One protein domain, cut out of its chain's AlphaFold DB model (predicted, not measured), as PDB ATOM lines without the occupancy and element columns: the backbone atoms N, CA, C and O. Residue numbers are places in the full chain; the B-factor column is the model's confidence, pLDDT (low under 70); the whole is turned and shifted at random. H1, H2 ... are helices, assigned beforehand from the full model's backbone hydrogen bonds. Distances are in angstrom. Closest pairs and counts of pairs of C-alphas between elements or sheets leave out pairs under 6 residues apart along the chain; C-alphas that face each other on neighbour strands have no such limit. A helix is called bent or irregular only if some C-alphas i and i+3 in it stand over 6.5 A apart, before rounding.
ATOM      1  N   LYS A  10     166.842 196.477 183.884       63.34
ATOM      2  CA  LYS A  10     165.832 195.427 183.782       63.34
ATOM      3  C   LYS A  10     166.342 194.217 182.994       63.34
ATOM      4  O   LYS A  10     166.305 193.117 183.535       63.34
ATOM      5  N   THR A  11     166.953 194.407 181.821       71.69
ATOM      6  CA  THR A  11     167.617 193.316 181.076       71.69
ATOM      7  C   THR A  11     168.772 192.676 181.844       71.69
ATOM      8  O   THR A  11     168.952 191.463 181.776       71.69
ATOM      9  N   ILE A  12     169.543 193.443 182.624       73.00
ATOM     10  CA  ILE A  12     170.624 192.875 183.453       73.00
ATOM     11  C   ILE A  12     170.045 192.027 184.597       73.00
ATOM     12  O   ILE A  12     170.595 190.974 184.932       73.00
ATOM     13  N   ALA A  13     168.944 192.468 185.208       75.56
ATOM     14  CA  ALA A  13     168.246 191.712 186.245       75.56
ATOM     15  C   ALA A  13     167.594 190.438 185.681       75.56
ATOM     16  O   ALA A  13     167.731 189.373 186.282       75.56
ATOM     17  N   GLU A  14     166.963 190.524 184.510       72.50
ATOM     18  CA  GLU A  14     166.381 189.387 183.789       72.50
ATOM     19  C   GLU A  14     167.458 188.375 183.383       72.50
ATOM     20  O   GLU A  14     167.305 187.184 183.646       72.50
ATOM     21  N   ALA A  15     168.600 188.831 182.859       69.44
ATOM     22  CA  ALA A  15     169.730 187.965 182.528       69.44
ATOM     23  C   ALA A  15     170.296 187.241 183.762       69.44
ATOM     24  O   ALA A  15     170.594 186.049 183.702       69.44
ATOM     25  N   LYS A  16     170.408 187.927 184.908       71.88
ATOM     26  CA  LYS A  16     170.836 187.303 186.174       71.88
ATOM     27  C   LYS A  16     169.818 186.293 186.698       71.88
ATOM     28  O   LYS A  16     170.218 185.267 187.247       71.88
ATOM     29  N   LEU A  17     168.525 186.572 186.545       77.69
ATOM     30  CA  LEU A  17     167.455 185.667 186.958       77.69
ATOM     31  C   LEU A  17     167.440 184.413 186.079       77.69
ATOM     32  O   LEU A  17     167.446 183.311 186.614       77.69
ATOM     33  N   LEU A  18     167.557 184.573 184.759       70.69
ATOM     34  CA  LEU A  18     167.703 183.467 183.810       70.69
ATOM     35  C   LEU A  18     168.956 182.634 184.086       70.69
ATOM     36  O   LEU A  18     168.870 181.414 184.127       70.69
ATOM     37  N   ALA A  19     170.103 183.267 184.344       68.38
ATOM     38  CA  ALA A  19     171.332 182.553 184.687       68.38
ATOM     39  C   ALA A  19     171.205 181.768 186.003       68.38
ATOM     40  O   ALA A  19     171.738 180.668 186.123       68.38
ATOM     41  N   ARG A  20     170.479 182.311 186.988       73.94
ATOM     42  CA  ARG A  20     170.232 181.641 188.270       73.94
ATOM     43  C   ARG A  20     169.268 180.472 188.131       73.94
ATOM     44  O   ARG A  20     169.525 179.422 188.707       73.94
ATOM     45  N   GLU A  21     168.180 180.648 187.390       75.25
ATOM     46  CA  GLU A  21     167.237 179.565 187.111       75.25
ATOM     47  C   GLU A  21     167.887 178.488 186.237       75.25
ATOM     48  O   GLU A  21     167.701 177.308 186.500       75.25
ATOM     49  N   TYR A  22     168.762 178.863 185.299       69.50
ATOM     50  CA  TYR A  22     169.592 177.920 184.549       69.50
ATOM     51  C   TYR A  22     170.555 177.149 185.456       69.50
ATOM     52  O   TYR A  22     170.658 175.933 185.342       69.50
ATOM     53  N   ALA A  23     171.236 177.829 186.383       67.75
ATOM     54  CA  ALA A  23     172.106 177.169 187.352       67.75
ATOM     55  C   ALA A  23     171.312 176.185 188.226       67.75
ATOM     56  O   ALA A  23     171.660 175.015 188.269       67.75
ATOM     57  N   LYS A  24     170.190 176.611 188.820       71.75
ATOM     58  CA  LYS A  24     169.309 175.740 189.623       71.75
ATOM     59  C   LYS A  24     168.738 174.562 188.840       71.75
ATOM     60  O   LYS A  24     168.595 173.473 189.372       71.75
ATOM     61  N   HIS A  25     168.383 174.778 187.581       71.81
ATOM     62  CA  HIS A  25     167.860 173.724 186.722       71.81
ATOM     63  C   HIS A  25     168.946 172.709 186.329       71.81
ATOM     64  O   HIS A  25     168.650 171.582 185.936       71.81
ATOM     65  N   ASN A  26     170.217 173.098 186.427       75.81
ATOM     66  CA  ASN A  26     171.341 172.276 186.007       75.81
ATOM     67  C   ASN A  26     172.119 171.676 187.166       75.81
ATOM     68  O   ASN A  26     172.919 170.784 186.900       75.81
ATOM     69  N   SER A  27     171.914 172.140 188.398       79.44
ATOM     70  CA  SER A  27     172.640 171.660 189.565       79.44
ATOM     71  C   SER A  27     171.766 171.499 190.798       79.44
ATOM     72  O   SER A  27     170.850 172.288 191.017       79.44
ATOM     73  N   ASP A  28     172.108 170.527 191.637       81.25
ATOM     74  CA  ASP A  28     171.517 170.376 192.964       81.25
ATOM     75  C   ASP A  28     171.977 171.480 193.943       81.25
ATOM     76  O   ASP A  28     172.812 172.335 193.623       81.25
ATOM     77  N   ASP A  29     171.451 171.446 195.171       80.69
ATOM     78  CA  ASP A  29     171.810 172.386 196.245       80.69
ATOM     79  C   ASP A  29     173.298 172.309 196.656       80.69
ATOM     80  O   ASP A  29     173.799 173.194 197.353       80.69
ATOM     81  N   GLN A  30     174.013 171.262 196.234       80.44
ATOM     82  CA  GLN A  30     175.435 171.033 196.494       80.44
ATOM     83  C   GLN A  30     176.328 171.454 195.311       80.44
ATOM     84  O   GLN A  30     177.553 171.409 195.426       80.44
ATOM     85  N   GLY A  31     175.740 171.904 194.197       76.44
ATOM     86  CA  GLY A  31     176.450 172.301 192.983       76.44
ATOM     87  C   GLY A  31     176.801 171.145 192.038       76.44
ATOM     88  O   GLY A  31     177.525 171.369 191.067       76.44
ATOM     89  N   ASN A  32     176.299 169.929 192.277       81.25
ATOM     90  CA  ASN A  32     176.487 168.796 191.372       81.25
ATOM     91  C   ASN A  32     175.553 168.920 190.173       81.25
ATOM     92  O   ASN A  32     174.382 169.252 190.331       81.25
ATOM     93  N   LEU A  33     176.046 168.607 188.976       79.69
ATOM     94  CA  LEU A  33     175.276 168.767 187.745       79.69
ATOM     95  C   LEU A  33     174.295 167.609 187.512       79.69
ATOM     96  O   LEU A  33     174.654 166.443 187.684       79.69
ATOM     97  N   TYR A  34     173.090 167.917 187.030       80.25
ATOM     98  CA  TYR A  34     172.124 166.921 186.564       80.25
ATOM     99  C   TYR A  34     172.466 166.401 185.163       80.25
ATOM    100  O   TYR A  34     172.933 167.136 184.292       80.25
ATOM    101  N   ALA A  35     172.175 165.122 184.922       70.06
ATOM    102  CA  ALA A  35     172.444 164.433 183.662       70.06
ATOM    103  C   ALA A  35     171.464 164.787 182.526       70.06
ATOM    104  O   ALA A  35     171.791 164.621 181.350       70.06
ATOM    105  N   LYS A  36     170.258 165.266 182.871       70.31
ATOM    106  CA  LYS A  36     169.242 165.808 181.942       70.31
ATOM    107  C   LYS A  36     168.822 164.894 180.789       70.31
ATOM    108  O   LYS A  36     168.395 165.355 179.730       70.31
ATOM    109  N   ILE A  37     168.907 163.582 180.987       65.12
ATOM    110  CA  ILE A  37     168.676 162.576 179.934       65.12
ATOM    111  C   ILE A  37     167.205 162.484 179.492       65.12
ATOM    112  O   ILE A  37     166.889 161.980 178.415       65.12
ATOM    113  N   TRP A  38     166.301 163.021 180.299       61.09
ATOM    114  CA  TRP A  38     164.866 163.085 180.044       61.09
ATOM    115  C   TRP A  38     164.448 164.306 179.204       61.09
ATOM    116  O   TRP A  38     163.342 164.314 178.670       61.09
ATOM    117  N   GLU A  39     165.305 165.326 179.067       62.59
ATOM    118  CA  GLU A  39     164.988 166.521 178.277       62.59
ATOM    119  C   GLU A  39     164.889 166.187 176.782       62.59
ATOM    120  O   GLU A  39     165.707 165.429 176.249       62.59
ATOM    121  N   VAL A  40     163.898 166.780 176.108       56.00
ATOM    122  CA  VAL A  40     163.698 166.657 174.656       56.00
ATOM    123  C   VAL A  40     164.948 167.158 173.915       56.00
ATOM    124  O   VAL A  40     165.529 168.162 174.343       56.00
ATOM    125  N   PRO A  41     165.383 166.501 172.823       57.56
ATOM    126  CA  PRO A  41     166.564 166.905 172.057       57.56
ATOM    127  C   PRO A  41     166.561 168.385 171.664       57.56
ATOM    128  O   PRO A  41     167.581 169.051 171.792       57.56
ATOM    129  N   GLU A  42     165.398 168.915 171.288       47.56
ATOM    130  CA  GLU A  42     165.195 170.310 170.900       47.56
ATOM    131  C   GLU A  42     165.439 171.275 172.071       47.56
ATOM    132  O   GLU A  42     165.965 172.372 171.888       47.56
ATOM    133  N   PHE A  43     165.097 170.856 173.295       50.22
ATOM    134  CA  PHE A  43     165.362 171.619 174.514       50.22
ATOM    135  C   PHE A  43     166.850 171.559 174.882       50.22
ATOM    136  O   PHE A  43     167.434 172.582 175.226       50.22
ATOM    137  N   ARG A  44     167.509 170.401 174.723       57.19
ATOM    138  CA  ARG A  44     168.968 170.321 174.898       57.19
ATOM    139  C   ARG A  44     169.709 171.186 173.891       57.19
ATOM    140  O   ARG A  44     170.587 171.932 174.294       57.19
ATOM    141  N   GLU A  45     169.354 171.125 172.613       50.75
ATOM    142  CA  GLU A  45     170.020 171.892 171.554       50.75
ATOM    143  C   GLU A  45     169.852 173.407 171.729       50.75
ATOM    144  O   GLU A  45     170.803 174.154 171.498       50.75
ATOM    145  N   ALA A  46     168.697 173.870 172.221       49.28
ATOM    146  CA  ALA A  46     168.477 175.283 172.535       49.28
ATOM    147  C   ALA A  46     169.401 175.809 173.653       49.28
ATOM    148  O   ALA A  46     169.742 176.994 173.662       49.28
ATOM    149  N   PHE A  47     169.820 174.943 174.582       49.06
ATOM    150  CA  PHE A  47     170.624 175.309 175.755       49.06
ATOM    151  C   PHE A  47     172.078 174.793 175.714       49.06
ATOM    152  O   PHE A  47     172.882 175.150 176.575       49.06
ATOM    153  N   ASP A  48     172.448 174.005 174.705       46.94
ATOM    154  CA  ASP A  48     173.753 173.354 174.546       46.94
ATOM    155  C   ASP A  48     174.321 173.627 173.143       46.94
ATOM    156  O   ASP A  48     174.392 172.761 172.271       46.94
ATOM    157  N   TYR A  49     174.746 174.875 172.924       45.50
ATOM    158  CA  TYR A  49     175.198 175.402 171.626       45.50
ATOM    159  C   TYR A  49     176.434 174.682 171.029       45.50
ATOM    160  O   TYR A  49     176.782 174.889 169.870       45.50
ATOM    161  N   ASN A  50     177.110 173.816 171.795       49.75
ATOM    162  CA  ASN A  50     178.368 173.156 171.415       49.75
ATOM    163  C   ASN A  50     178.207 171.693 170.953       49.75
ATOM    164  O   ASN A  50     179.142 170.905 171.100       49.75
ATOM    165  N   MET A  51     177.031 171.348 170.412       44.06
ATOM    166  CA  MET A  51     176.652 170.066 169.795       44.06
ATOM    167  C   MET A  51     177.772 169.025 169.632       44.06
ATOM    168  O   MET A  51     178.725 169.181 168.866       44.06
ATOM    169  N   GLY A  52     177.586 167.879 170.280       46.12
ATOM    170  CA  GLY A  52     178.368 166.690 169.990       46.12
ATOM    171  C   GLY A  52     177.809 165.480 170.711       46.12
ATOM    172  O   GLY A  52     178.345 165.092 171.747       46.12
ATOM    173  N   TYR A  53     176.786 164.846 170.133       45.12
ATOM    174  CA  TYR A  53     176.353 163.502 170.537       45.12
ATOM    175  C   TYR A  53     177.554 162.533 170.626       45.12
ATOM    176  O   TYR A  53     177.617 161.705 171.530       45.12
ATOM    177  N   GLU A  54     178.559 162.706 169.756       43.03
ATOM    178  CA  GLU A  54     179.816 161.943 169.764       43.03
ATOM    179  C   GLU A  54     180.832 162.392 170.832       43.03
ATOM    180  O   GLU A  54     181.598 161.566 171.319       43.03
ATOM    181  N   LYS A  55     180.836 163.668 171.249       47.16
ATOM    182  CA  LYS A  55     181.757 164.185 172.285       47.16
ATOM    183  C   LYS A  55     181.265 163.942 173.712       47.16
ATOM    184  O   LYS A  55     182.080 163.884 174.625       47.16
ATOM    185  N   LYS A  56     179.954 163.789 173.915       52.78
ATOM    186  CA  LYS A  56     179.334 163.590 175.241       52.78
ATOM    187  C   LYS A  56     179.079 162.124 175.579       52.78
ATOM    188  O   LYS A  56     178.276 161.812 176.449       52.78
ATOM    189  N   ASN A  57     179.746 161.221 174.859       52.62
ATOM    190  CA  ASN A  57     179.561 159.782 174.943       52.62
ATOM    191  C   ASN A  57     178.107 159.322 174.765       52.62
ATOM    192  O   ASN A  57     177.876 158.176 175.106       52.62
ATOM    193  N   MET A  58     177.159 160.130 174.250       53.47
ATOM    194  CA  MET A  58     175.709 159.865 174.292       53.47
ATOM    195  C   MET A  58     175.291 158.544 173.611       53.47
ATOM    196  O   MET A  58     175.975 158.040 172.722       53.47
ATOM    197  N   LEU A  59     174.197 157.909 174.071       52.97
ATOM    198  CA  LEU A  59     173.799 156.582 173.578       52.97
ATOM    199  C   LEU A  59     173.328 156.775 172.139       52.97
ATOM    200  O   LEU A  59     172.461 157.607 171.886       52.97
ATOM    201  N   LYS A  60     173.898 156.035 171.177       53.00
ATOM    202  CA  LYS A  60     173.431 156.111 169.784       53.00
ATOM    203  C   LYS A  60     171.928 155.818 169.758       53.00
ATOM    204  O   LYS A  60     171.501 154.796 170.285       53.00
ATOM    205  N   TYR A  61     171.152 156.669 169.089       47.19
ATOM    206  CA  TYR A  61     169.678 156.651 169.029       47.19
ATOM    207  C   TYR A  61     169.058 155.256 168.769       47.19
ATOM    208  O   TYR A  61     167.990 154.924 169.277       47.19
ATOM    209  N   ARG A  62     169.751 154.382 168.021       42.56
ATOM    210  CA  ARG A  62     169.333 152.986 167.781       42.56
ATOM    211  C   ARG A  62     169.362 152.093 169.027       42.56
ATOM    212  O   ARG A  62     168.502 151.228 169.153       42.56
ATOM    213  N   ALA A  63     170.320 152.295 169.932       50.09
ATOM    214  CA  ALA A  63     170.373 151.583 171.205       50.09
ATOM    215  C   ALA A  63     169.197 151.999 172.102       50.09
ATOM    216  O   ALA A  63     168.543 151.135 172.674       50.09
ATOM    217  N   GLU A  64     168.854 153.293 172.131       48.75
ATOM    218  CA  GLU A  64     167.673 153.805 172.841       48.75
ATOM    219  C   GLU A  64     166.351 153.273 172.275       48.75
ATOM    220  O   GLU A  64     165.453 152.943 173.046       48.75
ATOM    221  N   ALA A  65     166.212 153.160 170.950       41.00
ATOM    222  CA  ALA A  65     164.972 152.700 170.319       41.00
ATOM    223  C   ALA A  65     164.630 151.238 170.669       41.00
ATOM    224  O   ALA A  65     163.481 150.927 170.976       41.00
ATOM    225  N   VAL A  66     165.625 150.342 170.698       45.38
ATOM    226  CA  VAL A  66     165.437 148.947 171.148       45.38
ATOM    227  C   VAL A  66     165.144 148.891 172.657       45.38
ATOM    228  O   VAL A  66     164.362 148.054 173.113       45.38
ATOM    229  N   PHE A  67     165.700 149.831 173.427       50.59
ATOM    230  CA  PHE A  67     165.479 149.974 174.867       50.59
ATOM    231  C   PHE A  67     164.060 150.452 175.224       50.59
ATOM    232  O   PHE A  67     163.495 149.973 176.202       50.59
ATOM    233  N   ARG A  68     163.442 151.327 174.419       45.22
ATOM    234  CA  ARG A  68     162.082 151.868 174.656       45.22
ATOM    235  C   ARG A  68     160.947 150.849 174.470       45.22
ATOM    236  O   ARG A  68     159.834 151.099 174.923       45.22
ATOM    237  N   HIS A  69     161.194 149.714 173.812       42.81
ATOM    238  CA  HIS A  69     160.162 148.720 173.474       42.81
ATOM    239  C   HIS A  69     160.142 147.472 174.375       42.81
ATOM    240  O   HIS A  69     159.402 146.527 174.099       42.81
ATOM    241  N   THR A  70     160.934 147.430 175.449       49.53
ATOM    242  CA  THR A  70     160.953 146.293 176.384       49.53
ATOM    243  C   THR A  70     160.112 146.583 177.639       49.53
ATOM    244  O   THR A  70     159.796 147.726 177.948       49.53
ATOM    245  N   ARG A  71     159.608 145.539 178.319       52.94
ATOM    246  CA  ARG A  71     158.633 145.699 179.419       52.94
ATOM    247  C   ARG A  71     159.240 146.487 180.593       52.94
ATOM    248  O   ARG A  71     160.159 145.989 181.239       52.94
ATOM    249  N   LEU A  72     158.636 147.632 180.931       48.25
ATOM    250  CA  LEU A  72     159.012 148.533 182.040       48.25
ATOM    251  C   LEU A  72     159.215 147.846 183.405       48.25
ATOM    252  O   LEU A  72     160.005 148.322 184.217       48.25
ATOM    253  N   SER A  73     158.531 146.726 183.674       49.56
ATOM    254  CA  SER A  73     158.666 145.983 184.937       49.56
ATOM    255  C   SER A  73     159.989 145.229 185.090       49.56
ATOM    256  O   SER A  73     160.299 144.796 186.188       49.56
ATOM    257  N   LYS A  74     160.779 145.072 184.019       58.66
ATOM    258  CA  LYS A  74     162.074 144.367 184.044       58.66
ATOM    259  C   LYS A  74     163.273 145.287 183.821       58.66
ATOM    260  O   LYS A  74     164.379 144.800 183.605       58.66
ATOM    261  N   GLN A  75     163.071 146.605 183.807       71.38
ATOM    262  CA  GLN A  75     164.080 147.564 183.346       71.38
ATOM    263  C   GLN A  75     164.381 148.624 184.402       71.38
ATOM    264  O   GLN A  75     164.275 149.824 184.158       71.38
ATOM    265  N   LEU A  76     164.795 148.163 185.583       78.88
ATOM    266  CA  LEU A  76     165.234 149.010 186.692       78.88
ATOM    267  C   LEU A  76     166.306 150.013 186.259       78.88
ATOM    268  O   LEU A  76     166.218 151.199 186.571       78.88
ATOM    269  N   PHE A  77     167.256 149.552 185.443       82.50
ATOM    270  CA  PHE A  77     168.287 150.408 184.865       82.50
ATOM    271  C   PHE A  77     167.711 151.608 184.110       82.50
ATOM    272  O   PHE A  77     168.209 152.713 184.264       82.50
ATOM    273  N   GLN A  78     166.631 151.437 183.345       76.44
ATOM    274  CA  GLN A  78     166.008 152.547 182.618       76.44
ATOM    275  C   GLN A  78     165.304 153.524 183.543       76.44
ATOM    276  O   GLN A  78     165.411 154.730 183.344       76.44
ATOM    277  N   LYS A  79     164.594 153.009 184.551       77.75
ATOM    278  CA  LYS A  79     163.908 153.854 185.532       77.75
ATOM    279  C   LYS A  79     164.898 154.778 186.237       77.75
ATOM    280  O   LYS A  79     164.615 155.959 186.394       77.75
ATOM    281  N   VAL A  80     166.066 154.247 186.606       83.25
ATOM    282  CA  VAL A  80     167.164 155.036 187.178       83.25
ATOM    283  C   VAL A  80     167.744 155.997 186.145       83.25
ATOM    284  O   VAL A  80     167.893 157.179 186.433       83.25
ATOM    285  N   TYR A  81     168.028 155.514 184.935       81.25
ATOM    286  CA  TYR A  81     168.686 156.299 183.892       81.25
ATOM    287  C   TYR A  81     167.875 157.537 183.480       81.25
ATOM    288  O   TYR A  81     168.432 158.605 183.262       81.25
ATOM    289  N   TYR A  82     166.549 157.420 183.418       76.75
ATOM    290  CA  TYR A  82     165.661 158.533 183.074       76.75
ATOM    291  C   TYR A  82     165.128 159.299 184.293       76.75
ATOM    292  O   TYR A  82     164.200 160.095 184.150       76.75
ATOM    293  N   ASN A  83     165.685 159.088 185.490       80.50
ATOM    294  CA  ASN A  83     165.271 159.843 186.668       80.50
ATOM    295  C   ASN A  83     165.677 161.326 186.522       80.50
ATOM    296  O   ASN A  83     166.834 161.609 186.194       80.50
ATOM    297  N   PRO A  84     164.768 162.286 186.786       78.44
ATOM    298  CA  PRO A  84     165.077 163.708 186.671       78.44
ATOM    299  C   PRO A  84     166.196 164.187 187.596       78.44
ATOM    300  O   PRO A  84     166.939 165.092 187.226       78.44
ATOM    301  N   ASN A  85     166.357 163.534 188.744       83.81
ATOM    302  CA  ASN A  85     167.350 163.867 189.759       83.81
ATOM    303  C   ASN A  85     168.690 163.146 189.544       83.81
ATOM    304  O   ASN A  85     169.570 163.235 190.399       83.81
ATOM    305  N   LEU A  86     168.856 162.408 188.439       82.94
ATOM    306  CA  LEU A  86     170.091 161.685 188.157       82.94
ATOM    307  C   LEU A  86     171.251 162.668 187.952       82.94
ATOM    308  O   LEU A  86     171.174 163.588 187.132       82.94
ATOM    309  N   LEU A  87     172.340 162.441 188.682       86.69
ATOM    310  CA  LEU A  87     173.548 163.254 188.590       86.69
ATOM    311  C   LEU A  87     174.376 162.855 187.365       86.69
ATOM    312  O   LEU A  87     174.356 161.703 186.927       86.69
ATOM    313  N   LEU A  88     175.134 163.807 186.828       79.56
ATOM    314  CA  LEU A  88     175.962 163.620 185.637       79.56
ATOM    315  C   LEU A  88     177.023 162.524 185.826       79.56
ATOM    316  O   LEU A  88     177.243 161.723 184.919       79.56
ATOM    317  N   ASP A  89     177.639 162.445 187.005       82.31
ATOM    318  CA  ASP A  89     178.650 161.423 187.305       82.31
ATOM    319  C   ASP A  89     178.045 160.011 187.348       82.31
ATOM    320  O   ASP A  89     178.631 159.051 186.836       82.31
ATOM    321  N   ASP A  90     176.844 159.877 187.912       85.31
ATOM    322  CA  ASP A  90     176.127 158.603 187.959       85.31
ATOM    323  C   ASP A  90     175.638 158.187 186.565       85.31
ATOM    324  O   ASP A  90     175.738 157.012 186.210       85.31
ATOM    325  N   GLU A  91     175.214 159.138 185.722       83.19
ATOM    326  CA  GLU A  91     174.926 158.883 184.304       83.19
ATOM    327  C   GLU A  91     176.139 158.346 183.562       83.19
ATOM    328  O   GLU A  91     176.036 157.323 182.878       83.19
ATOM    329  N   ALA A  92     177.289 159.004 183.718       79.56
ATOM    330  CA  ALA A  92     178.516 158.616 183.040       79.56
ATOM    331  C   ALA A  92     178.929 157.190 183.439       79.56
ATOM    332  O   ALA A  92     179.334 156.387 182.588       79.56
ATOM    333  N   ASN A  93     178.760 156.839 184.717       84.25
ATOM    334  CA  ASN A  93     179.001 155.495 185.232       84.25
ATOM    335  C   ASN A  93     178.005 154.465 184.676       84.25
ATOM    336  O   ASN A  93     178.427 153.413 184.186       84.25
ATOM    337  N   MET A  94     176.704 154.772 184.677       82.38
ATOM    338  CA  MET A  94     175.666 153.917 184.088       82.38
ATOM    339  C   MET A  94     175.917 153.664 182.603       82.38
ATOM    340  O   MET A  94     175.837 152.529 182.134       82.38
ATOM    341  N   ARG A  95     176.289 154.705 181.864       78.19
ATOM    342  CA  ARG A  95     176.648 154.640 180.449       78.19
ATOM    343  C   ARG A  95     177.868 153.762 180.207       78.19
ATOM    344  O   ARG A  95     177.839 152.903 179.327       78.19
ATOM    345  N   LYS A  96     178.940 153.959 180.974       81.56
ATOM    346  CA  LYS A  96     180.155 153.142 180.866       81.56
ATOM    347  C   LYS A  96     179.845 151.668 181.123       81.56
ATOM    348  O   LYS A  96     180.321 150.799 180.388       81.56
ATOM    349  N   HIS A  97     179.014 151.394 182.128       84.12
ATOM    350  CA  HIS A  97     178.565 150.042 182.435       84.12
ATOM    351  C   HIS A  97     177.720 149.454 181.297       84.12
ATOM    352  O   HIS A  97     178.001 148.351 180.835       84.12
ATOM    353  N   TYR A  98     176.775 150.226 180.751       82.94
ATOM    354  CA  TYR A  98     175.982 149.819 179.593       82.94
ATOM    355  C   TYR A  98     176.849 149.477 178.378       82.94
ATOM    356  O   TYR A  98     176.648 148.435 177.766       82.94
ATOM    357  N   VAL A  99     177.829 150.315 178.026       79.38
ATOM    358  CA  VAL A  99     178.717 150.063 176.874       79.38
ATOM    359  C   VAL A  99     179.522 148.779 177.073       79.38
ATOM    360  O   VAL A  99     179.668 147.991 176.140       79.38
ATOM    361  N   THR A 100     180.001 148.540 178.294       82.12
ATOM    362  CA  THR A 100     180.772 147.337 178.639       82.12
ATOM    363  C   THR A 100     179.914 146.073 178.531       82.12
ATOM    364  O   THR A 100     180.316 145.083 177.911       82.12
ATOM    365  N   GLU A 101     178.702 146.109 179.085       82.56
ATOM    366  CA  GLU A 101     177.773 144.980 179.043       82.56
ATOM    367  C   GLU A 101     177.190 144.753 177.642       82.56
ATOM    368  O   GLU A 101     177.043 143.605 177.225       82.56
ATOM    369  N   SER A 102     176.930 145.820 176.880       76.81
ATOM    370  CA  SER A 102     176.508 145.749 175.476       76.81
ATOM    371  C   SER A 102     177.598 145.126 174.610       76.81
ATOM    372  O   SER A 102     177.308 144.216 173.843       76.81
ATOM    373  N   GLY A 103     178.860 145.536 174.774       76.38
ATOM    374  CA  GLY A 103     179.980 144.913 174.063       76.38
ATOM    375  C   GLY A 103     180.117 143.425 174.400       76.38
ATOM    376  O   GLY A 103     180.320 142.593 173.518       76.38
ATOM    377  N   SER A 104     179.921 143.064 175.669       80.50
ATOM    378  CA  SER A 104     179.914 141.663 176.108       80.50
ATOM    379  C   SER A 104     178.719 140.881 175.547       80.50
ATOM    380  O   SER A 104     178.850 139.709 175.195       80.50
ATOM    381  N   HIS A 105     177.541 141.503 175.450       81.94
ATOM    382  CA  HIS A 105     176.353 140.928 174.817       81.94
ATOM    383  C   HIS A 105     176.558 140.698 173.318       81.94
ATOM    384  O   HIS A 105     176.238 139.603 172.853       81.94
ATOM    385  N   ASP A 106     177.161 141.648 172.603       80.00
ATOM    386  CA  ASP A 106     177.473 141.538 171.175       80.00
ATOM    387  C   ASP A 106     178.511 140.442 170.907       80.00
ATOM    388  O   ASP A 106     178.342 139.633 169.989       80.00
ATOM    389  N   LEU A 107     179.553 140.344 171.742       84.75
ATOM    390  CA  LEU A 107     180.534 139.257 171.681       84.75
ATOM    391  C   LEU A 107     179.881 137.895 171.939       84.75
ATOM    392  O   LEU A 107     180.109 136.957 171.177       84.75
ATOM    393  N   ARG A 108     179.027 137.784 172.967       81.56
ATOM    394  CA  ARG A 108     178.261 136.558 173.254       81.56
ATOM    395  C   ARG A 108     177.319 136.201 172.111       81.56
ATOM    396  O   ARG A 108     177.272 135.045 171.717       81.56
ATOM    397  N   SER A 109     176.607 137.176 171.554       80.12
ATOM    398  CA  SER A 109     175.712 137.005 170.405       80.12
ATOM    399  C   SER A 109     176.482 136.508 169.181       80.12
ATOM    400  O   SER A 109     176.091 135.532 168.546       80.12
ATOM    401  N   THR A 110     177.639 137.111 168.906       85.56
ATOM    402  CA  THR A 110     178.547 136.694 167.833       85.56
ATOM    403  C   THR A 110     179.041 135.270 168.061       85.56
ATOM    404  O   THR A 110     178.969 134.449 167.152       85.56
ATOM    405  N   PHE A 111     179.477 134.938 169.277       87.62
ATOM    406  CA  PHE A 111     179.907 133.587 169.629       87.62
ATOM    407  C   PHE A 111     178.777 132.559 169.500       87.62
ATOM    408  O   PHE A 111     178.997 131.497 168.927       87.62
ATOM    409  N   ILE A 112     177.565 132.877 169.974       83.44
ATOM    410  CA  ILE A 112     176.375 132.035 169.807       83.44
ATOM    411  C   ILE A 112     176.130 131.805 168.317       83.44
ATOM    412  O   ILE A 112     176.035 130.656 167.910       83.44
ATOM    413  N   ASN A 113     176.120 132.856 167.494       82.44
ATOM    414  CA  ASN A 113     175.946 132.731 166.046       82.44
ATOM    415  C   ASN A 113     177.014 131.826 165.416       82.44
ATOM    416  O   ASN A 113     176.681 130.934 164.639       82.44
ATOM    417  N   TRP A 114     178.285 132.005 165.782       87.06
ATOM    418  CA  TRP A 114     179.385 131.171 165.292       87.06
ATOM    419  C   TRP A 114     179.249 129.711 165.709       87.06
ATOM    420  O   TRP A 114     179.396 128.823 164.873       87.06
ATOM    421  N   LEU A 115     178.944 129.449 166.978       85.19
ATOM    422  CA  LEU A 115     178.756 128.099 167.498       85.19
ATOM    423  C   LEU A 115     177.566 127.422 166.820       85.19
ATOM    424  O   LEU A 115     177.644 126.270 166.400       85.19
ATOM    425  N   VAL A 116     176.474 128.160 166.665       81.06
ATOM    426  CA  VAL A 116     175.233 127.697 166.057       81.06
ATOM    427  C   VAL A 116     175.427 127.398 164.561       81.06
ATOM    428  O   VAL A 116     174.954 126.366 164.089       81.06
ATOM    429  N   VAL A 117     176.167 128.221 163.810       83.81
ATOM    430  CA  VAL A 117     176.508 127.947 162.397       83.81
ATOM    431  C   VAL A 117     177.525 126.806 162.279       83.81
ATOM    432  O   VAL A 117     177.351 125.903 161.460       83.81
ATOM    433  N   GLY A 118     178.562 126.809 163.118       86.62
ATOM    434  CA  GLY A 118     179.639 125.818 163.095       86.62
ATOM    435  C   GLY A 118     179.181 124.409 163.470       86.62
ATOM    436  O   GLY A 118     179.710 123.433 162.945       86.62
ATOM    437  N   THR A 119     178.167 124.285 164.329       86.75
ATOM    438  CA  THR A 119     177.594 122.987 164.727       86.75
ATOM    439  C   THR A 119     176.458 122.520 163.819       86.75
ATOM    440  O   THR A 119     176.191 121.320 163.769       86.75
ATOM    441  N   TYR A 120     175.829 123.418 163.049       86.06
ATOM    442  CA  TYR A 120     174.686 123.078 162.197       86.06
ATOM    443  C   TYR A 120     175.028 122.053 161.113       86.06
ATOM    444  O   TYR A 120     174.377 121.013 161.025       86.06
ATOM    445  N   PHE A 121     176.061 122.311 160.305       85.19
ATOM    446  CA  PHE A 121     176.421 121.417 159.199       85.19
ATOM    447  C   PHE A 121     176.899 120.035 159.675       85.19
ATOM    448  O   PHE A 121     176.409 119.039 159.138       85.19
ATOM    449  N   PRO A 122     177.769 119.918 160.701       87.69
ATOM    450  CA  PRO A 122     178.113 118.619 161.280       87.69
ATOM    451  C   PRO A 122     176.904 117.874 161.858       87.69
ATOM    452  O   PRO A 122     176.774 116.670 161.636       87.69
ATOM    453  N   ALA A 123     175.999 118.570 162.557       86.00
ATOM    454  CA  ALA A 123     174.792 117.960 163.116       86.00
ATOM    455  C   ALA A 123     173.851 117.452 162.017       86.00
ATOM    456  O   ALA A 123     173.339 116.336 162.110       86.00
ATOM    457  N   LEU A 124     173.670 118.231 160.949       85.31
ATOM    458  CA  LEU A 124     172.882 117.837 159.787       85.31
ATOM    459  C   LEU A 124     173.508 116.634 159.068       85.31
ATOM    460  O   LEU A 124     172.800 115.683 158.740       85.31
ATOM    461  N   TYR A 125     174.832 116.637 158.875       86.38
ATOM    462  CA  TYR A 125     175.555 115.517 158.271       86.38
ATOM    463  C   TYR A 125     175.389 114.242 159.107       86.38
ATOM    464  O   TYR A 125     174.942 113.220 158.585       86.38
ATOM    465  N   ALA A 126     175.632 114.310 160.418       87.25
ATOM    466  CA  ALA A 126     175.440 113.183 161.327       87.25
ATOM    467  C   ALA A 126     173.988 112.675 161.315       87.25
ATOM    468  O   ALA A 126     173.755 111.472 161.196       87.25
ATOM    469  N   ALA A 127     173.002 113.571 161.362       85.25
ATOM    470  CA  ALA A 127     171.592 113.198 161.324       85.25
ATOM    471  C   ALA A 127     171.188 112.554 159.984       85.25
ATOM    472  O   ALA A 127     170.400 111.604 159.969       85.25
ATOM    473  N   SER A 128     171.768 113.002 158.866       85.88
ATOM    474  CA  SER A 128     171.497 112.446 157.532       85.88
ATOM    475  C   SER A 128     171.970 110.998 157.361       85.88
ATOM    476  O   SER A 128     171.389 110.254 156.574       85.88
ATOM    477  N   THR A 129     172.958 110.554 158.151       83.94
ATOM    478  CA  THR A 129     173.383 109.142 158.157       83.94
ATOM    479  C   THR A 129     172.342 108.203 158.773       83.94
ATOM    480  O   THR A 129     172.337 107.013 158.467       83.94
ATOM    481  N   ARG A 130     171.441 108.724 159.621       81.56
ATOM    482  CA  ARG A 130     170.447 107.930 160.362       81.56
ATOM    483  C   ARG A 130     169.022 108.105 159.839       81.56
ATOM    484  O   ARG A 130     168.233 107.168 159.913       81.56
ATOM    485  N   PHE A 131     168.700 109.270 159.279       77.44
ATOM    486  CA  PHE A 131     167.377 109.597 158.749       77.44
ATOM    487  C   PHE A 131     167.473 110.015 157.278       77.44
ATOM    488  O   PHE A 131     168.200 110.946 156.935       77.44
ATOM    489  N   ARG A 132     166.712 109.355 156.397       73.69
ATOM    490  CA  ARG A 132     166.658 109.695 154.966       73.69
ATOM    491  C   ARG A 132     165.655 110.816 154.687       73.69
ATOM    492  O   ARG A 132     164.514 110.766 155.137       73.69
ATOM    493  N   GLY A 133     166.061 111.769 153.847       76.25
ATOM    494  CA  GLY A 133     165.167 112.721 153.186       76.25
ATOM    495  C   GLY A 133     164.874 114.012 153.958       76.25
ATOM    496  O   GLY A 133     165.622 114.435 154.836       76.25
ATOM    497  N   TRP A 134     163.757 114.642 153.592       77.62
ATOM    498  CA  TRP A 134     163.352 115.986 154.019       77.62
ATOM    499  C   TRP A 134     163.019 116.099 155.515       77.62
ATOM    500  O   TRP A 134     163.212 117.158 156.107       77.62
ATOM    501  N   GLY A 135     162.584 115.009 156.158       77.69
ATOM    502  CA  GLY A 135     162.256 115.004 157.590       77.69
ATOM    503  C   GLY A 135     163.454 115.314 158.495       77.69
ATOM    504  O   GLY A 135     163.300 115.998 159.503       77.69
ATOM    505  N   CYS A 136     164.660 114.889 158.102       80.69
ATOM    506  CA  CYS A 136     165.898 115.204 158.818       80.69
ATOM    507  C   CYS A 136     166.199 116.709 158.775       80.69
ATOM    508  O   CYS A 136     166.461 117.324 159.808       80.69
ATOM    509  N   PHE A 137     166.073 117.317 157.592       82.25
ATOM    510  CA  PHE A 137     166.292 118.748 157.408       82.25
ATOM    511  C   PHE A 137     165.345 119.584 158.276       82.25
ATOM    512  O   PHE A 137     165.801 120.482 158.983       82.25
ATOM    513  N   PHE A 138     164.046 119.265 158.285       86.44
ATOM    514  CA  PHE A 138     163.079 119.987 159.116       86.44
ATOM    515  C   PHE A 138     163.319 119.781 160.613       86.44
ATOM    516  O   PHE A 138     163.283 120.754 161.358       86.44
ATOM    517  N   ALA A 139     163.610 118.555 161.058       84.25
ATOM    518  CA  ALA A 139     163.857 118.276 162.471       84.25
ATOM    519  C   ALA A 139     165.109 118.999 162.993       84.25
ATOM    520  O   ALA A 139     165.056 119.655 164.034       84.25
ATOM    521  N   VAL A 140     166.218 118.937 162.248       85.19
ATOM    522  CA  VAL A 140     167.464 119.628 162.611       85.19
ATOM    523  C   VAL A 140     167.269 121.141 162.568       85.19
ATOM    524  O   VAL A 140     167.677 121.827 163.499       85.19
ATOM    525  N   THR A 141     166.591 121.671 161.548       86.38
ATOM    526  CA  THR A 141     166.344 123.117 161.423       86.38
ATOM    527  C   THR A 141     165.391 123.640 162.501       86.38
ATOM    528  O   THR A 141     165.627 124.714 163.048       86.38
ATOM    529  N   ALA A 142     164.355 122.884 162.877       87.69
ATOM    530  CA  ALA A 142     163.453 123.254 163.968       87.69
ATOM    531  C   ALA A 142     164.168 123.234 165.329       87.69
ATOM    532  O   ALA A 142     164.056 124.189 166.098       87.69
ATOM    533  N   GLY A 143     164.955 122.186 165.606       85.69
ATOM    534  CA  GLY A 143     165.789 122.122 166.810       85.69
ATOM    535  C   GLY A 143     166.815 123.255 166.860       85.69
ATOM    536  O   GLY A 143     167.010 123.880 167.901       85.69
ATOM    537  N   TRP A 144     167.408 123.586 165.714       82.88
ATOM    538  CA  TRP A 144     168.342 124.699 165.570       82.88
ATOM    539  C   TRP A 144     167.678 126.049 165.842       82.88
ATOM    540  O   TRP A 144     168.203 126.842 166.618       82.88
ATOM    541  N   TYR A 145     166.492 126.294 165.279       87.56
ATOM    542  CA  TYR A 145     165.727 127.515 165.528       87.56
ATOM    543  C   TYR A 145     165.363 127.661 167.011       87.56
ATOM    544  O   TYR A 145     165.461 128.749 167.584       87.56
ATOM    545  N   PHE A 146     165.001 126.559 167.668       89.31
ATOM    546  CA  PHE A 146     164.729 126.563 169.101       89.31
ATOM    547  C   PHE A 146     165.980 126.893 169.932       89.31
ATOM    548  O   PHE A 146     165.926 127.758 170.802       89.31
ATOM    549  N   LEU A 147     167.127 126.271 169.638       85.75
ATOM    550  CA  LEU A 147     168.391 126.575 170.324       85.75
ATOM    551  C   LEU A 147     168.832 128.025 170.102       85.75
ATOM    552  O   LEU A 147     169.253 128.693 171.046       85.75
ATOM    553  N   TYR A 148     168.685 128.525 168.877       83.62
ATOM    554  CA  TYR A 148     168.981 129.905 168.514       83.62
ATOM    555  C   TYR A 148     168.125 130.893 169.320       83.62
ATOM    556  O   TYR A 148     168.647 131.788 169.988       83.62
ATOM    557  N   THR A 149     166.804 130.701 169.321       85.62
ATOM    558  CA  THR A 149     165.871 131.583 170.041       85.62
ATOM    559  C   THR A 149     166.087 131.542 171.556       85.62
ATOM    560  O   THR A 149     166.121 132.600 172.186       85.62
ATOM    561  N   GLN A 150     166.317 130.362 172.141       86.75
ATOM    562  CA  GLN A 150     166.640 130.218 173.566       86.75
ATOM    563  C   GLN A 150     167.975 130.877 173.933       86.75
ATOM    564  O   GLN A 150     168.054 131.605 174.923       86.75
ATOM    565  N   GLY A 151     169.016 130.690 173.115       82.06
ATOM    566  CA  GLY A 151     170.323 131.316 173.327       82.06
ATOM    567  C   GLY A 151     170.241 132.843 173.350       82.06
ATOM    568  O   GLY A 151     170.781 133.484 174.255       82.06
ATOM    569  N   HIS A 152     169.492 133.437 172.416       78.81
ATOM    570  CA  HIS A 152     169.265 134.883 172.394       78.81
ATOM    571  C   HIS A 152     168.446 135.382 173.590       78.81
ATOM    572  O   HIS A 152     168.783 136.419 174.165       78.81
ATOM    573  N   GLN A 153     167.408 134.653 174.006       81.81
ATOM    574  CA  GLN A 153     166.627 135.010 175.195       81.81
ATOM    575  C   GLN A 153     167.482 134.983 176.467       81.81
ATOM    576  O   GLN A 153     167.420 135.917 177.265       81.81
ATOM    577  N   LEU A 154     168.327 133.963 176.636       82.81
ATOM    578  CA  LEU A 154     169.254 133.870 177.763       82.81
ATOM    579  C   LEU A 154     170.273 135.013 177.759       82.81
ATOM    580  O   LEU A 154     170.463 135.649 178.795       82.81
ATOM    581  N   ASN A 155     170.878 135.324 176.610       78.75
ATOM    582  CA  ASN A 155     171.832 136.431 176.500       78.75
ATOM    583  C   ASN A 155     171.177 137.780 176.863       78.75
ATOM    584  O   ASN A 155     171.755 138.575 177.602       78.75
ATOM    585  N   ASN A 156     169.935 138.007 176.421       81.06
ATOM    586  CA  ASN A 156     169.161 139.199 176.781       81.06
ATOM    587  C   ASN A 156     168.817 139.248 178.279       81.06
ATOM    588  O   ASN A 156     168.919 140.307 178.895       81.06
ATOM    589  N   ASN A 157     168.443 138.115 178.880       82.12
ATOM    590  CA  ASN A 157     168.149 138.035 180.312       82.12
ATOM    591  C   ASN A 157     169.396 138.307 181.165       82.12
ATOM    592  O   ASN A 157     169.299 138.998 182.174       82.12
ATOM    593  N   ILE A 158     170.564 137.798 180.757       82.19
ATOM    594  CA  ILE A 158     171.842 138.056 181.436       82.19
ATOM    595  C   ILE A 158     172.192 139.543 181.358       82.19
ATOM    596  O   ILE A 158     172.495 140.144 182.386       82.19
ATOM    597  N   LEU A 159     172.084 140.148 180.169       82.88
ATOM    598  CA  LEU A 159     172.305 141.583 179.982       82.88
ATOM    599  C   LEU A 159     171.401 142.408 180.906       82.88
ATOM    600  O   LEU A 159     171.889 143.244 181.658       82.88
ATOM    601  N   GLN A 160     170.089 142.148 180.897       81.81
ATOM    602  CA  GLN A 160     169.155 142.886 181.750       81.81
ATOM    603  C   GLN A 160     169.421 142.666 183.240       81.81
ATOM    604  O   GLN A 160     169.357 143.620 184.010       81.81
ATOM    605  N   LYS A 161     169.757 141.440 183.657       84.62
ATOM    606  CA  LYS A 161     170.091 141.144 185.054       84.62
ATOM    607  C   LYS A 161     171.319 141.928 185.516       84.62
ATOM    608  O   LYS A 161     171.279 142.505 186.598       84.62
ATOM    609  N   ASN A 162     172.373 141.981 184.702       85.31
ATOM    610  CA  ASN A 162     173.588 142.731 185.021       85.31
ATOM    611  C   ASN A 162     173.300 144.233 185.126       85.31
ATOM    612  O   ASN A 162     173.647 144.860 186.126       85.31
ATOM    613  N   LEU A 163     172.572 144.786 184.150       84.31
ATOM    614  CA  LEU A 163     172.177 146.196 184.154       84.31
ATOM    615  C   LEU A 163     171.309 146.548 185.370       84.31
ATOM    616  O   LEU A 163     171.546 147.559 186.026       84.31
ATOM    617  N   ASN A 164     170.331 145.709 185.714       85.50
ATOM    618  CA  ASN A 164     169.480 145.939 186.881       85.50
ATOM    619  C   ASN A 164     170.258 145.793 188.193       85.50
ATOM    620  O   ASN A 164     170.055 146.588 189.105       85.50
ATOM    621  N   SER A 165     171.187 144.836 188.281       87.75
ATOM    622  CA  SER A 165     172.057 144.686 189.452       87.75
ATOM    623  C   SER A 165     172.918 145.927 189.681       87.75
ATOM    624  O   SER A 165     173.113 146.320 190.826       87.75
ATOM    625  N   PHE A 166     173.410 146.557 188.609       88.38
ATOM    626  CA  PHE A 166     174.148 147.818 188.695       88.38
ATOM    627  C   PHE A 166     173.251 148.995 189.094       88.38
ATOM    628  O   PHE A 166     173.676 149.887 189.822       88.38
ATOM    629  N   ALA A 167     172.000 148.998 188.632       86.38
ATOM    630  CA  ALA A 167     171.035 150.050 188.924       86.38
ATOM    631  C   ALA A 167     170.470 149.984 190.353       86.38
ATOM    632  O   ALA A 167     170.116 151.020 190.906       86.38
ATOM    633  N   SER A 168     170.415 148.797 190.962       87.69
ATOM    634  CA  SER A 168     169.856 148.564 192.302       87.69
ATOM    635  C   SER A 168     170.342 149.536 193.393       87.69
ATOM    636  O   SER A 168     169.487 150.092 194.076       87.69
ATOM    637  N   PRO A 169     171.648 149.811 193.582       90.38
ATOM    638  CA  PRO A 169     172.094 150.776 194.596       90.38
ATOM    639  C   PRO A 169     171.678 152.226 194.291       90.38
ATOM    640  O   PRO A 169     171.518 153.039 195.199       90.38
ATOM    641  N   LEU A 170     171.480 152.571 193.016       87.56
ATOM    642  CA  LEU A 170     171.059 153.915 192.611       87.56
ATOM    643  C   LEU A 170     169.560 154.139 192.851       87.56
ATOM    644  O   LEU A 170     169.132 155.269 193.068       87.56
ATOM    645  N   VAL A 171     168.757 153.075 192.855       87.00
ATOM    646  CA  VAL A 171     167.323 153.137 193.181       87.00
ATOM    647  C   VAL A 171     167.115 153.680 194.586       87.00
ATOM    648  O   VAL A 171     166.303 154.583 194.769       87.00
ATOM    649  N   GLU A 172     167.886 153.176 195.552       86.88
ATOM    650  CA  GLU A 172     167.847 153.634 196.940       86.88
ATOM    651  C   GLU A 172     168.327 155.086 197.054       86.88
ATOM    652  O   GLU A 172     167.652 155.912 197.665       86.88
ATOM    653  N   LYS A 173     169.430 155.430 196.370       88.88
ATOM    654  CA  LYS A 173     169.976 156.798 196.327       88.88
ATOM    655  C   LYS A 173     168.961 157.832 195.825       88.88
ATOM    656  O   LYS A 173     168.930 158.949 196.334       88.88
ATOM    657  N   TYR A 174     168.152 157.474 194.829       86.44
ATOM    658  CA  TYR A 174     167.211 158.386 194.172       86.44
ATOM    659  C   TYR A 174     165.741 158.165 194.554       86.44
ATOM    660  O   TYR A 174     164.863 158.784 193.950       86.44
ATOM    661  N   GLY A 175     165.458 157.296 195.530       83.81
ATOM    662  CA  GLY A 175     164.102 157.030 196.021       83.81
ATOM    663  C   GLY A 175     163.137 156.508 194.951       83.81
ATOM    664  O   GLY A 175     161.953 156.841 194.967       83.81
TER     665      GLY A 175
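What this domain is: This is residues 10 to 175 of the 182 residues of the protein "Hypothetical protein" of Euplotes crassus (UniProt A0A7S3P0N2). A long helical hairpin, the bent H5 folding back into H6, makes most of a rod, and H1 lengthens it beyond the hairpin's open end, where residues 10 to 21 stick out. The short H4 packs on H6 near that open end, while H2, H3 and their long links stay loose beside it. The 166 printed residues hold six named helices, H1 to H6 in order, and no named strand: all helix. The whole is extended, with a radius of gyration of the C-alphas of 23.9 A and spans of 90 by 32 by 22 A.

Where its parts are: H1, residues 10 to 26, begins at C-alpha 10 (165.832, 195.427, 183.782) and is 23.9 A long. H2 is residues 41 to 47, H3 61 to 67 and H4 76 to 81. H5, residues 88 to 130, was assigned as one helix by its hydrogen bonds but is bent, C-alphas 118 and 121 being 6.7 A apart; its arms are H5a, 88 to 118, 44.2 A, and H5b, 121 to 130, 14.8 A. H6, residues 134 to 173, 59.2 A, ends at C-alpha 173 (169.976, 156.798, 196.327); it is only just irregular, C-alphas 166 and 169 being 6.9 A apart, with a kink of 34 degrees near residue 166.

How they stand to each other: H1, H2 and H3 touch no helix; H3 and H4 are only just apart, at 8.2 A. H4 touches residues 163 to 171 of H6 at a steep tilt of 55 degrees, the closest C-alphas, of Phe 77 and Ala 167, 4.9 A apart. H5a touches H6 at a shallow tilt of 14 degrees, opposite ways, the closest C-alphas, of Glu 101 and Leu 159, 6.5 A apart. H5b and H6 form a hairpin, touching through residues 136 to 140 of H6; the closest C-alphas, of Leu 124 and Val 140, are 6.4 A apart. Every O i to N i+4 pair is within hydrogen-bond range in H1, H2, H3, H4 and H5a; in H5b 5 of 6 are, in H6 33 of 36.

The domain as a whole: The two C-alphas farthest apart, of Lys 10 and Arg 130, are 90.7 A apart. The printed part has no cut; the links H1 to H2 and H2 to H3 are long. The model's pLDDT is under 70 at 43 residues, among them 37 to 74.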